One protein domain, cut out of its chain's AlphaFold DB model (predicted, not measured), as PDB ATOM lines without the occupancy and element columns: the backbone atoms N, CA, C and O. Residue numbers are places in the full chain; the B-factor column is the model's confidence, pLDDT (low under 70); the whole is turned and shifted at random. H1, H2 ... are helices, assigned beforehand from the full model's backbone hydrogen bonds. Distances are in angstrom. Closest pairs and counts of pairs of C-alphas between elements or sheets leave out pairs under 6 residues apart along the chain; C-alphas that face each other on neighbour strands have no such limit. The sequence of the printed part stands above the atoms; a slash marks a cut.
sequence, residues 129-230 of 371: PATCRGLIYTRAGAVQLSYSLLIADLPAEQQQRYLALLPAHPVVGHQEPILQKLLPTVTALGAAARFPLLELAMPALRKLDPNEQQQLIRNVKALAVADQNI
ATOM      1  N   PRO A 129     204.377 145.543 167.126       93.19
ATOM      2  CA  PRO A 129     204.405 145.755 168.567       93.19
ATOM      3  C   PRO A 129     203.233 145.051 169.256       93.19
ATOM      4  O   PRO A 129     202.112 145.039 168.738       93.19
ATOM      5  N   ALA A 130     203.456 144.527 170.467       90.88
ATOM      6  CA  ALA A 130     202.437 143.786 171.220       90.88
ATOM      7  C   ALA A 130     201.121 144.570 171.377       90.88
ATOM      8  O   ALA A 130     200.039 143.998 171.240       90.88
ATOM      9  N   THR A 131     201.215 145.888 171.584       91.44
ATOM     10  CA  THR A 131     200.067 146.803 171.643       91.44
ATOM     11  C   THR A 131     199.268 146.803 170.341       91.44
ATOM     12  O   THR A 131     198.051 146.636 170.374       91.44
ATOM     13  N   CYS A 132     199.936 146.942 169.191       92.62
ATOM     14  CA  CYS A 132     199.285 146.931 167.882       92.62
ATOM     15  C   CYS A 132     198.633 145.566 167.620       92.62
ATOM     16  O   CYS A 132     197.445 145.492 167.307       92.62
ATOM     17  N   ARG A 133     199.368 144.477 167.878       91.75
ATOM     18  CA  ARG A 133     198.864 143.106 167.724       91.75
ATOM     19  C   ARG A 133     197.609 142.859 168.560       91.75
ATOM     20  O   ARG A 133     196.641 142.308 168.051       91.75
ATOM     21  N   GLY A 134     197.597 143.295 169.822       94.00
ATOM     22  CA  GLY A 134     196.421 143.188 170.687       94.00
ATOM     23  C   GLY A 134     195.222 143.971 170.146       94.00
ATOM     24  O   GLY A 134     194.115 143.440 170.095       94.00
ATOM     25  N   LEU A 135     195.444 145.207 169.690       95.38
ATOM     26  CA  LEU A 135     194.389 146.086 169.182       95.38
ATOM     27  C   LEU A 135     193.735 145.556 167.899       95.38
ATOM     28  O   LEU A 135     192.507 145.582 167.810       95.38
ATOM     29  N   ILE A 136     194.513 145.032 166.946       94.81
ATOM     30  CA  ILE A 136     194.012 144.536 165.648       94.81
ATOM     31  C   ILE A 136     192.974 143.407 165.810       94.81
ATOM     32  O   ILE A 136     192.066 143.282 164.992       94.81
ATOM     33  N   TYR A 137     193.038 142.630 166.896       94.56
ATOM     34  CA  TYR A 137     192.063 141.568 167.184       94.56
ATOM     35  C   TYR A 137     190.822 142.029 167.970       94.56
ATOM     36  O   TYR A 137     189.916 141.228 168.224       94.56
ATOM     37  N   THR A 138     190.736 143.309 168.336       96.19
ATOM     38  CA  THR A 138     189.545 143.903 168.969       96.19
ATOM     39  C   THR A 138     188.651 144.581 167.931       96.19
ATOM     40  O   THR A 138     189.142 145.088 166.928       96.19
ATOM     41  N   ARG A 139     187.332 144.651 168.178       96.62
ATOM     42  CA  ARG A 139     186.390 145.344 167.271       96.62
ATOM     43  C   ARG A 139     186.784 146.811 167.052       96.62
ATOM     44  O   ARG A 139     186.911 147.244 165.913       96.62
ATOM     45  N   ALA A 140     187.036 147.544 168.139       95.75
ATOM     46  CA  ALA A 140     187.418 148.955 168.079       95.75
ATOM     47  C   ALA A 140     188.794 149.161 167.425       95.75
ATOM     48  O   ALA A 140     188.934 150.006 166.548       95.75
ATOM     49  N   GLY A 141     189.805 148.364 167.788       96.81
ATOM     50  CA  GLY A 141     191.142 148.495 167.208       96.81
ATOM     51  C   GLY A 141     191.200 148.138 165.723       96.81
ATOM     52  O   GLY A 141     191.872 148.831 164.969       96.81
ATOM     53  N   ALA A 142     190.435 147.143 165.269       97.44
ATOM     54  CA  ALA A 142     190.320 146.820 163.849       97.44
ATOM     55  C   ALA A 142     189.655 147.947 163.033       97.44
ATOM     56  O   ALA A 142     190.100 148.270 161.929       97.44
ATOM     57  N   VAL A 143     188.627 148.601 163.588       97.69
ATOM     58  CA  VAL A 143     188.039 149.821 163.007       97.69
ATOM     59  C   VAL A 143     189.097 150.922 162.904       97.69
ATOM     60  O   VAL A 143     189.297 151.470 161.823       97.69
ATOM     61  N   GLN A 144     189.809 151.224 163.994       97.38
ATOM     62  CA  GLN A 144     190.811 152.295 163.985       97.38
ATOM     63  C   GLN A 144     191.994 151.983 163.063       97.38
ATOM     64  O   GLN A 144     192.537 152.899 162.450       97.38
ATOM     65  N   LEU A 145     192.373 150.709 162.907       97.38
ATOM     66  CA  LEU A 145     193.352 150.290 161.903       97.38
ATOM     67  C   LEU A 145     192.866 150.674 160.504       97.38
ATOM     68  O   LEU A 145     193.627 151.241 159.732       97.38
ATOM     69  N   SER A 146     191.593 150.421 160.197       97.00
ATOM     70  CA  SER A 146     190.991 150.745 158.897       97.00
ATOM     71  C   SER A 146     191.102 152.239 158.574       97.00
ATOM     72  O   SER A 146     191.431 152.602 157.449       97.00
ATOM     73  N   TYR A 147     190.882 153.104 159.568       97.31
ATOM     74  CA  TYR A 147     191.065 154.551 159.422       97.31
ATOM     75  C   TYR A 147     192.543 154.935 159.332       97.31
ATOM     76  O   TYR A 147     192.911 155.728 158.472       97.31
ATOM     77  N   SER A 148     193.400 154.311 160.146       96.38
ATOM     78  CA  SER A 148     194.854 154.522 160.119       96.38
ATOM     79  C   SER A 148     195.436 154.230 158.735       96.38
ATOM     80  O   SER A 148     196.244 155.003 158.240       96.38
ATOM     81  N   LEU A 149     194.984 153.158 158.075       95.12
ATOM     82  CA  LEU A 149     195.421 152.785 156.727       95.12
ATOM     83  C   LEU A 149     195.113 153.853 155.664       95.12
ATOM     84  O   LEU A 149     195.856 153.950 154.693       95.12
ATOM     85  N   LEU A 150     194.043 154.635 155.838       94.75
ATOM     86  CA  LEU A 150     193.632 155.691 154.903       94.75
ATOM     87  C   LEU A 150     194.341 157.020 155.154       94.75
ATOM     88  O   LEU A 150     194.561 157.786 154.225       94.75
ATOM     89  N   ILE A 151     194.687 157.305 156.408       94.50
ATOM     90  CA  ILE A 151     195.209 158.619 156.794       94.50
ATOM     91  C   ILE A 151     196.720 158.623 157.059       94.50
ATOM     92  O   ILE A 151     197.286 159.696 157.244       94.50
ATOM     93  N   ALA A 152     197.380 157.457 157.092       93.00
ATOM     94  CA  ALA A 152     198.791 157.318 157.478       93.00
ATOM     95  C   ALA A 152     199.760 158.181 156.655       93.00
ATOM     96  O   ALA A 152     200.771 158.626 157.195       93.00
ATOM     97  N   ASP A 153     199.445 158.431 155.382       90.00
ATOM     98  CA  ASP A 153     200.281 159.236 154.483       90.00
ATOM     99  C   ASP A 153     199.909 160.730 154.489       90.00
ATOM    100  O   ASP A 153     200.576 161.543 153.843       90.00
ATOM    101  N   LEU A 154     198.839 161.111 155.193       91.81
ATOM    102  CA  LEU A 154     198.353 162.486 155.230       91.81
ATOM    103  C   LEU A 154     199.099 163.309 156.293       91.81
ATOM    104  O   LEU A 154     199.417 162.788 157.365       91.81
ATOM    105  N   PRO A 155     199.315 164.617 156.066       92.94
ATOM    106  CA  PRO A 155     199.738 165.545 157.110       92.94
ATOM    107  C   PRO A 155     198.756 165.560 158.291       92.94
ATOM    108  O   PRO A 155     197.548 165.438 158.092       92.94
ATOM    109  N   ALA A 156     199.254 165.797 159.508       90.88
ATOM    110  CA  ALA A 156     198.461 165.736 160.743       90.88
ATOM    111  C   ALA A 156     197.169 166.584 160.708       90.88
ATOM    112  O   ALA A 156     196.115 166.127 161.146       90.88
ATOM    113  N   GLU A 157     197.215 167.785 160.126       92.44
ATOM    114  CA  GLU A 157     196.029 168.643 159.973       92.44
ATOM    115  C   GLU A 157     194.954 168.006 159.076       92.44
ATOM    116  O   GLU A 157     193.758 168.071 159.366       92.44
ATOM    117  N   GLN A 158     195.371 167.345 157.991       93.38
ATOM    118  CA  GLN A 158     194.455 166.642 157.094       93.38
ATOM    119  C   GLN A 158     193.890 165.382 157.750       93.38
ATOM    120  O   GLN A 158     192.697 165.126 157.607       93.38
ATOM    121  N   GLN A 159     194.700 164.650 158.525       93.88
ATOM    122  CA  GLN A 159     194.230 163.505 159.311       93.88
ATOM    123  C   GLN A 159     193.069 163.911 160.227       93.88
ATOM    124  O   GLN A 159     192.002 163.304 160.177       93.88
ATOM    125  N   GLN A 160     193.238 164.987 161.004       92.44
ATOM    126  CA  GLN A 160     192.192 165.497 161.897       92.44
ATOM    127  C   GLN A 160     190.939 165.925 161.130       92.44
ATOM    128  O   GLN A 160     189.826 165.560 161.512       92.44
ATOM    129  N   ARG A 161     191.104 166.648 160.014       94.12
ATOM    130  CA  ARG A 161     189.980 167.070 159.166       94.12
ATOM    131  C   ARG A 161     189.195 165.881 158.612       94.12
ATOM    132  O   ARG A 161     187.974 165.946 158.544       94.12
ATOM    133  N   TYR A 162     189.882 164.815 158.214       94.38
ATOM    134  CA  TYR A 162     189.263 163.615 157.654       94.38
ATOM    135  C   TYR A 162     188.527 162.826 158.730       94.38
ATOM    136  O   TYR A 162     187.373 162.447 158.545       94.38
ATOM    137  N   LEU A 163     189.159 162.637 159.886       94.94
ATOM    138  CA  LEU A 163     188.553 161.960 161.028       94.94
ATOM    139  C   LEU A 163     187.326 162.713 161.562       94.94
ATOM    140  O   LEU A 163     186.371 162.077 162.000       94.94
ATOM    141  N   ALA A 164     187.300 164.046 161.452       94.38
ATOM    142  CA  ALA A 164     186.141 164.868 161.802       94.38
ATOM    143  C   ALA A 164     184.916 164.648 160.889       94.38
ATOM    144  O   ALA A 164     183.807 165.021 161.265       94.38
ATOM    145  N   LEU A 165     185.081 164.024 159.713       93.75
ATOM    146  CA  LEU A 165     183.960 163.630 158.846       93.75
ATOM    147  C   LEU A 165     183.187 162.426 159.401       93.75
ATOM    148  O   LEU A 165     182.083 162.131 158.938       93.75
ATOM    149  N   LEU A 166     183.773 161.689 160.348       95.88
ATOM    150  CA  LEU A 166     183.198 160.457 160.864       95.88
ATOM    151  C   LEU A 166     182.129 160.751 161.925       95.88
ATOM    152  O   LEU A 166     182.391 161.492 162.875       95.88
ATOM    153  N   PRO A 167     180.934 160.141 161.830       93.94
ATOM    154  CA  PRO A 167     179.904 160.324 162.839       93.94
ATOM    155  C   PRO A 167     180.327 159.707 164.175       93.94
ATOM    156  O   PRO A 167     181.002 158.672 164.225       93.94
ATOM    157  N   ALA A 168     179.875 160.321 165.270       93.12
ATOM    158  CA  ALA A 168     180.088 159.795 166.610       93.12
ATOM    159  C   ALA A 168     179.422 158.419 166.760       93.12
ATOM    160  O   ALA A 168     178.237 158.248 166.471       93.12
ATOM    161  N   HIS A 169     180.187 157.432 167.223       94.44
ATOM    162  CA  HIS A 169     179.691 156.087 167.495       94.44
ATOM    163  C   HIS A 169     180.636 155.366 168.472       94.44
ATOM    164  O   HIS A 169     181.853 155.467 168.306       94.44
ATOM    165  N   PRO A 170     180.129 154.589 169.449       89.25
ATOM    166  CA  PRO A 170     180.960 153.960 170.482       89.25
ATOM    167  C   PRO A 170     181.996 152.972 169.934       89.25
ATOM    168  O   PRO A 170     183.107 152.926 170.443       89.25
ATOM    169  N   VAL A 171     181.652 152.187 168.906       90.38
ATOM    170  CA  VAL A 171     182.563 151.197 168.291       90.38
ATOM    171  C   VAL A 171     183.179 151.674 166.971       90.38
ATOM    172  O   VAL A 171     184.395 151.618 166.819       90.38
ATOM    173  N   VAL A 172     182.360 152.137 166.017       95.56
ATOM    174  CA  VAL A 172     182.824 152.518 164.671       95.56
ATOM    175  C   VAL A 172     183.176 154.003 164.499       95.56
ATOM    176  O   VAL A 172     183.545 154.411 163.401       95.56
ATOM    177  N   GLY A 173     183.070 154.824 165.543       94.44
ATOM    178  CA  GLY A 173     183.516 156.220 165.507       94.44
ATOM    179  C   GLY A 173     185.040 156.324 165.576       94.44
ATOM    180  O   GLY A 173     185.726 155.341 165.864       94.44
ATOM    181  N   HIS A 174     185.582 157.513 165.322       93.44
ATOM    182  CA  HIS A 174     187.002 157.783 165.557       93.44
ATOM    183  C   HIS A 174     187.340 157.699 167.053       93.44
ATOM    184  O   HIS A 174     186.630 158.266 167.885       93.44
ATOM    185  N   GLN A 175     188.428 157.004 167.393       94.94
ATOM    186  CA  GLN A 175     188.948 156.898 168.756       94.94
ATOM    187  C   GLN A 175     190.437 157.259 168.797       94.94
ATOM    188  O   GLN A 175     191.312 156.395 168.682       94.94
ATOM    189  N   GLU A 176     190.714 158.543 169.037       92.88
ATOM    190  CA  GLU A 176     192.061 159.127 169.078       92.88
ATOM    191  C   GLU A 176     193.086 158.306 169.893       92.88
ATOM    192  O   GLU A 176     194.153 158.003 169.356       92.88
ATOM    193  N   PRO A 177     192.790 157.828 171.124       94.00
ATOM    194  CA  PRO A 177     193.792 157.124 171.932       94.00
ATOM    195  C   PRO A 177     194.229 155.772 171.356       94.00
ATOM    196  O   PRO A 177     195.313 155.281 171.673       94.00
ATOM    197  N   ILE A 178     193.373 155.125 170.560       95.06
ATOM    198  CA  ILE A 178     193.706 153.872 169.876       95.06
ATOM    199  C   ILE A 178     194.437 154.184 168.573       95.06
ATOM    200  O   ILE A 178     195.446 153.544 168.277       95.06
ATOM    201  N   LEU A 179     193.964 155.179 167.823       94.00
ATOM    202  CA  LEU A 179     194.558 155.575 166.552       94.00
ATOM    203  C   LEU A 179     196.027 155.988 166.723       94.00
ATOM    204  O   LEU A 179     196.887 155.480 166.006       94.00
ATOM    205  N   GLN A 180     196.343 156.786 167.748       93.06
ATOM    206  CA  GLN A 180     197.720 157.193 168.069       93.06
ATOM    207  C   GLN A 180     198.660 156.015 168.379       93.06
ATOM    208  O   GLN A 180     199.871 156.126 168.198       93.06
ATOM    209  N   LYS A 181     198.126 154.866 168.815       94.75
ATOM    210  CA  LYS A 181     198.913 153.644 169.061       94.75
ATOM    211  C   LYS A 181     199.152 152.826 167.789       94.75
ATOM    212  O   LYS A 181     200.108 152.056 167.743       94.75
ATOM    213  N   LEU A 182     198.284 152.957 166.785       95.38
ATOM    214  CA  LEU A 182     198.343 152.191 165.536       95.38
ATOM    215  C   LEU A 182     199.119 152.927 164.444       95.38
ATOM    216  O   LEU A 182     199.932 152.307 163.757       95.38
ATOM    217  N   LEU A 183     198.906 154.239 164.316       93.81
ATOM    218  CA  LEU A 183     199.448 155.059 163.234       93.81
ATOM    219  C   LEU A 183     200.975 154.921 163.069       93.81
ATOM    220  O   LEU A 183     201.398 154.627 161.953       93.81
ATOM    221  N   PRO A 184     201.810 154.988 164.133       93.19
ATOM    222  CA  PRO A 184     203.261 154.854 163.979       93.19
ATOM    223  C   PRO A 184     203.677 153.495 163.407       93.19
ATOM    224  O   PRO A 184     204.611 153.413 162.616       93.19
ATOM    225  N   THR A 185     202.960 152.427 163.779       93.00
ATOM    226  CA  THR A 185     203.233 151.075 163.270       93.00
ATOM    227  C   THR A 185     202.854 150.970 161.794       93.00
ATOM    228  O   THR A 185     203.623 150.436 161.001       93.00
ATOM    229  N   VAL A 186     201.690 151.506 161.412       93.06
ATOM    230  CA  VAL A 186     201.228 151.514 160.014       93.06
ATOM    231  C   VAL A 186     202.187 152.309 159.125       93.06
ATOM    232  O   VAL A 186     202.563 151.829 158.057       93.06
ATOM    233  N   THR A 187     202.630 153.486 159.576       91.81
ATOM    234  CA  THR A 187     203.591 154.316 158.841       91.81
ATOM    235  C   THR A 187     204.957 153.632 158.719       91.81
ATOM    236  O   THR A 187     205.540 153.646 157.639       91.81
ATOM    237  N   ALA A 188     205.456 152.988 159.783       91.50
ATOM    238  CA  ALA A 188     206.762 152.319 159.775       91.50
ATOM    239  C   ALA A 188     206.814 151.073 158.872       91.50
ATOM    240  O   ALA A 188     207.823 150.844 158.205       91.50
ATOM    241  N   LEU A 189     205.733 150.282 158.842       88.31
ATOM    242  CA  LEU A 189     205.630 149.078 158.008       88.31
ATOM    243  C   LEU A 189     205.420 149.397 156.515       88.31
ATOM    244  O   LEU A 189     205.735 148.573 155.655       88.31
ATOM    245  N   GLY A 190     204.892 150.580 156.197       86.56
ATOM    246  CA  GLY A 190     204.731 151.057 154.826       86.56
ATOM    247  C   GLY A 190     203.617 150.365 154.026       86.56
ATOM    248  O   GLY A 190     202.802 149.595 154.539       86.56
ATOM    249  N   ALA A 191     203.560 150.675 152.726       83.50
ATOM    250  CA  ALA A 191     202.451 150.298 151.845       83.50
ATOM    251  C   ALA A 191     202.272 148.777 151.675       83.50
ATOM    252  O   ALA A 191     201.142 148.284 151.699       83.50
ATOM    253  N   ALA A 192     203.371 148.018 151.589       81.00
ATOM    254  CA  ALA A 192     203.334 146.568 151.384       81.00
ATOM    255  C   ALA A 192     202.605 145.811 152.514       81.00
ATOM    256  O   ALA A 192     201.988 144.773 152.267       81.00
ATOM    257  N   ALA A 193     202.614 146.347 153.741       85.94
ATOM    258  CA  ALA A 193     201.972 145.733 154.902       85.94
ATOM    259  C   ALA A 193     200.487 146.104 155.074       85.94
ATOM    260  O   ALA A 193     199.787 145.447 155.842       85.94
ATOM    261  N   ARG A 194     199.962 147.107 154.356       88.75
ATOM    262  CA  ARG A 194     198.600 147.641 154.575       88.75
ATOM    263  C   ARG A 194     197.505 146.580 154.498       88.75
ATOM    264  O   ARG A 194     196.707 146.428 155.419       88.75
ATOM    265  N   PHE A 195     197.474 145.833 153.400       87.06
ATOM    266  CA  PHE A 195     196.483 144.778 153.205       87.06
ATOM    267  C   PHE A 195     196.710 143.552 154.101       87.06
ATOM    268  O   PHE A 195     195.731 143.074 154.661       87.06
ATOM    269  N   PRO A 196     197.945 143.053 154.300       88.25
ATOM    270  CA  PRO A 196     198.203 142.021 155.303       88.25
ATOM    271  C   PRO A 196     197.679 142.391 156.699       88.25
ATOM    272  O   PRO A 196     197.029 141.576 157.350       88.25
ATOM    273  N   LEU A 197     197.869 143.641 157.141       91.94
ATOM    274  CA  LEU A 197     197.312 144.128 158.410       91.94
ATOM    275  C   LEU A 197     195.781 144.125 158.408       91.94
ATOM    276  O   LEU A 197     195.159 143.715 159.389       91.94
ATOM    277  N   LEU A 198     195.166 144.549 157.304       92.12
ATOM    278  CA  LEU A 198     193.718 144.505 157.144       92.12
ATOM    279  C   LEU A 198     193.174 143.070 157.195       92.12
ATOM    280  O   LEU A 198     192.179 142.814 157.869       92.12
ATOM    281  N   GLU A 199     193.829 142.126 156.520       90.44
ATOM    282  CA  GLU A 199     193.469 140.706 156.523       90.44
ATOM    283  C   GLU A 199     193.562 140.105 157.934       90.44
ATOM    284  O   GLU A 199     192.654 139.379 158.347       90.44
ATOM    285  N   LEU A 200     194.583 140.478 158.717       92.69
ATOM    286  CA  LEU A 200     194.694 140.110 160.136       92.69
ATOM    287  C   LEU A 200     193.548 140.681 160.988       92.69
ATOM    288  O   LEU A 200     193.115 140.034 161.943       92.69
ATOM    289  N   ALA A 201     193.036 141.861 160.636       95.50
ATOM    290  CA  ALA A 201     191.937 142.527 161.336       95.50
ATOM    291  C   ALA A 201     190.550 141.957 160.983       95.50
ATOM    292  O   ALA A 201     189.592 142.108 161.748       95.50
ATOM    293  N   MET A 202     190.411 141.273 159.841       94.19
ATOM    294  CA  MET A 202     189.114 140.809 159.339       94.19
ATOM    295  C   MET A 202     188.306 139.929 160.302       94.19
ATOM    296  O   MET A 202     187.088 140.120 160.372       94.19
ATOM    297  N   PRO A 203     188.900 138.996 161.073       94.25
ATOM    298  CA  PRO A 203     188.154 138.233 162.072       94.25
ATOM    299  C   PRO A 203     187.486 139.116 163.134       94.25
ATOM    300  O   PRO A 203     186.410 138.770 163.616       94.25
ATOM    301  N   ALA A 204     188.095 140.249 163.499       96.44
ATOM    302  CA  ALA A 204     187.512 141.207 164.433       96.44
ATOM    303  C   ALA A 204     186.440 142.075 163.757       96.44
ATOM    304  O   ALA A 204     185.369 142.270 164.331       96.44
ATOM    305  N   LEU A 205     186.678 142.514 162.517       96.69
ATOM    306  CA  LEU A 205     185.707 143.288 161.732       96.69
ATOM    307  C   LEU A 205     184.421 142.499 161.445       96.69
ATOM    308  O   LEU A 205     183.328 143.050 161.529       96.69
ATOM    309  N   ARG A 206     184.518 141.188 161.186       94.88
ATOM    310  CA  ARG A 206     183.344 140.316 160.983       94.88
ATOM    311  C   ARG A 206     182.485 140.128 162.239       94.88
ATOM    312  O   ARG A 206     181.351 139.678 162.114       94.88
ATOM    313  N   LYS A 207     182.997 140.462 163.431       94.94
ATOM    314  CA  LYS A 207     182.242 140.426 164.701       94.94
ATOM    315  C   LYS A 207     181.431 141.698 164.962       94.94
ATOM    316  O   LYS A 207     180.711 141.743 165.957       94.94
ATOM    317  N   LEU A 208     181.588 142.737 164.141       95.88
ATOM    318  CA  LEU A 208     180.704 143.903 164.166       95.88
ATOM    319  C   LEU A 208     179.283 143.473 163.797       95.88
ATOM    320  O   LEU A 208     179.113 142.580 162.960       95.88
ATOM    321  N   ASP A 209     178.276 144.106 164.391       94.56
ATOM    322  CA  ASP A 209     176.893 143.860 163.985       94.56
ATOM    323  C   ASP A 209     176.607 144.439 162.579       94.56
ATOM    324  O   ASP A 209     177.387 145.244 162.061       94.56
ATOM    325  N   PRO A 210     175.509 144.043 161.906       94.12
ATOM    326  CA  PRO A 210     175.242 144.483 160.538       94.12
ATOM    327  C   PRO A 210     175.144 146.006 160.352       94.12
ATOM    328  O   PRO A 210     175.490 146.501 159.277       94.12
ATOM    329  N   ASN A 211     174.680 146.757 161.357       94.81
ATOM    330  CA  ASN A 211     174.615 148.217 161.287       94.81
ATOM    331  C   ASN A 211     176.017 148.816 161.451       94.81
ATOM    332  O   ASN A 211     176.432 149.635 160.631       94.81
ATOM    333  N   GLU A 212     176.789 148.326 162.422       96.25
ATOM    334  CA  GLU A 212     178.201 148.686 162.592       96.25
ATOM    335  C   GLU A 212     179.018 148.414 161.314       96.25
ATOM    336  O   GLU A 212     179.767 149.281 160.864       96.25
ATOM    337  N   GLN A 213     178.838 147.258 160.669       96.56
ATOM    338  CA  GLN A 213     179.501 146.922 159.400       96.56
ATOM    339  C   GLN A 213     179.131 147.905 158.283       96.56
ATOM    340  O   GLN A 213     180.007 148.415 157.581       96.56
ATOM    341  N   GLN A 214     177.839 148.210 158.118       95.31
ATOM    342  CA  GLN A 214     177.378 149.177 157.117       95.31
ATOM    343  C   GLN A 214     177.899 150.586 157.398       95.31
ATOM    344  O   GLN A 214     178.265 151.309 156.468       95.31
ATOM    345  N   GLN A 215     177.943 150.990 158.665       96.56
ATOM    346  CA  GLN A 215     178.480 152.279 159.066       96.56
ATOM    347  C   GLN A 215     179.988 152.358 158.821       96.56
ATOM    348  O   GLN A 215     180.449 153.351 158.265       96.56
ATOM    349  N   LEU A 216     180.744 151.301 159.119       97.25
ATOM    350  CA  LEU A 216     182.170 151.233 158.813       97.25
ATOM    351  C   LEU A 216     182.436 151.337 157.306       97.25
ATOM    352  O   LEU A 216     183.288 152.116 156.890       97.25
ATOM    353  N   ILE A 217     181.671 150.618 156.475       96.06
ATOM    354  CA  ILE A 217     181.768 150.725 155.008       96.06
ATOM    355  C   ILE A 217     181.503 152.168 154.550       96.06
ATOM    356  O   ILE A 217     182.193 152.661 153.656       96.06
ATOM    357  N   ARG A 218     180.516 152.857 155.140       96.00
ATOM    358  CA  ARG A 218     180.224 154.271 154.840       96.00
ATOM    359  C   ARG A 218     181.364 155.194 155.264       96.00
ATOM    360  O   ARG A 218     181.758 156.042 154.474       96.00
ATOM    361  N   ASN A 219     181.922 154.988 156.452       97.00
ATOM    362  CA  ASN A 219     183.032 155.774 156.990       97.00
ATOM    363  C   ASN A 219     184.299 155.625 156.136       97.00
ATOM    364  O   ASN A 219     184.871 156.621 155.709       97.00
ATOM    365  N   VAL A 220     184.686 154.389 155.805       96.44
ATOM    366  CA  VAL A 220     185.824 154.092 154.915       96.44
ATOM    367  C   VAL A 220     185.641 154.757 153.549       96.44
ATOM    368  O   VAL A 220     186.579 155.350 153.027       96.44
ATOM    369  N   LYS A 221     184.425 154.725 152.987       94.75
ATOM    370  CA  LYS A 221     184.115 155.432 151.735       94.75
ATOM    371  C   LYS A 221     184.206 156.948 151.875       94.75
ATOM    372  O   LYS A 221     184.729 157.578 150.970       94.75
ATOM    373  N   ALA A 222     183.708 157.523 152.969       95.19
ATOM    374  CA  ALA A 222     183.750 158.966 153.200       95.19
ATOM    375  C   ALA A 222     185.191 159.487 153.290       95.19
ATOM    376  O   ALA A 222     185.505 160.505 152.685       95.19
ATOM    377  N   LEU A 223     186.064 158.754 153.984       95.56
ATOM    378  CA  LEU A 223     187.491 159.068 154.066       95.56
ATOM    379  C   LEU A 223     188.181 158.942 152.702       95.56
ATOM    380  O   LEU A 223     188.879 159.860 152.294       95.56
ATOM    381  N   ALA A 224     187.926 157.852 151.975       92.69
ATOM    382  CA  ALA A 224     188.534 157.575 150.670       92.69
ATOM    383  C   ALA A 224     188.171 158.578 149.559       92.69
ATOM    384  O   ALA A 224     188.818 158.592 148.520       92.69
ATOM    385  N   VAL A 225     187.097 159.361 149.716       92.06
ATOM    386  CA  VAL A 225     186.670 160.366 148.721       92.06
ATOM    387  C   VAL A 225     186.859 161.802 149.209       92.06
ATOM    388  O   VAL A 225     186.413 162.737 148.541       92.06
ATOM    389  N   ALA A 226     187.480 161.997 150.373       91.75
ATOM    390  CA  ALA A 226     187.524 163.289 151.049       91.75
ATOM    391  C   ALA A 226     188.347 164.355 150.297       91.75
ATOM    392  O   ALA A 226     188.006 165.537 150.372       91.75
ATOM    393  N   ASP A 227     189.379 163.971 149.539       88.94
ATOM    394  CA  ASP A 227     190.134 164.854 148.629       88.94
ATOM    395  C   ASP A 227     189.604 164.877 147.189       88.94
ATOM    396  O   ASP A 227     190.174 165.573 146.347       88.94
ATOM    397  N   GLN A 228     188.533 164.137 146.889       84.06
ATOM    398  CA  GLN A 228     188.011 163.933 145.531       84.06
ATOM    399  C   GLN A 228     188.998 163.237 144.569       84.06
ATOM    400  O   GLN A 228     188.746 163.206 143.365       84.06
ATOM    401  N   ASN A 229     190.077 162.626 145.078       86.12
ATOM    402  CA  ASN A 229     191.121 161.965 144.295       86.12
ATOM    403  C   ASN A 229     191.380 160.540 144.799       86.12
ATOM    404  O   ASN A 229     192.374 160.255 145.455       86.12
ATOM    405  N   ILE A 230     190.510 159.610 144.406       86.56
ATOM    406  CA  ILE A 230     190.589 158.214 144.854       86.56
ATOM    407  C   ILE A 230     191.827 157.516 144.265       86.56
ATOM    408  O   ILE A 230     191.942 157.326 143.049       86.56
TER     409      ILE A 230
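This is residues 129 to 230 of the 371 residues of an uncharacterized protein of Marinobacter sp. BSs20148 (UniProt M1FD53). H2 runs through the middle of five other helices: H5 and H6 alongside it, H4 crossing it, H1 and H3 toward opposite ends. The 102 printed residues form a compact all-helix domain, with six named helices, H1 to H6, and no named strand. The radius of gyration of the C-alphas is 12.5 A, the spans 32, 31 and 23 A.

H6, residues 210 to 224, touches H2, residues 139 to 151, the same way at a shallow 15 degrees, closest C-alphas 224 and 150, 6.9 A. H5, residues 191 to 205, touches H2 opposite ways at 25 degrees, closest C-alphas 204 and 139, 5.1 A. H4, residues 176 to 189, touches H2 at a steep 56 degrees, closest C-alphas 183 and 148, 5.6 A. Every O i to N i+4 pair in H6 is within hydrogen-bond range, 7 of 11 in H5.

H1, residues 130 to 136, begins at C-alpha 130 (202.437, 143.786, 171.220); H6, 21.1 A long, ends at C-alpha 224 (188.534, 157.575, 150.670).

Residues 164 to 175 are a long link; no printed residue is under pLDDT 70.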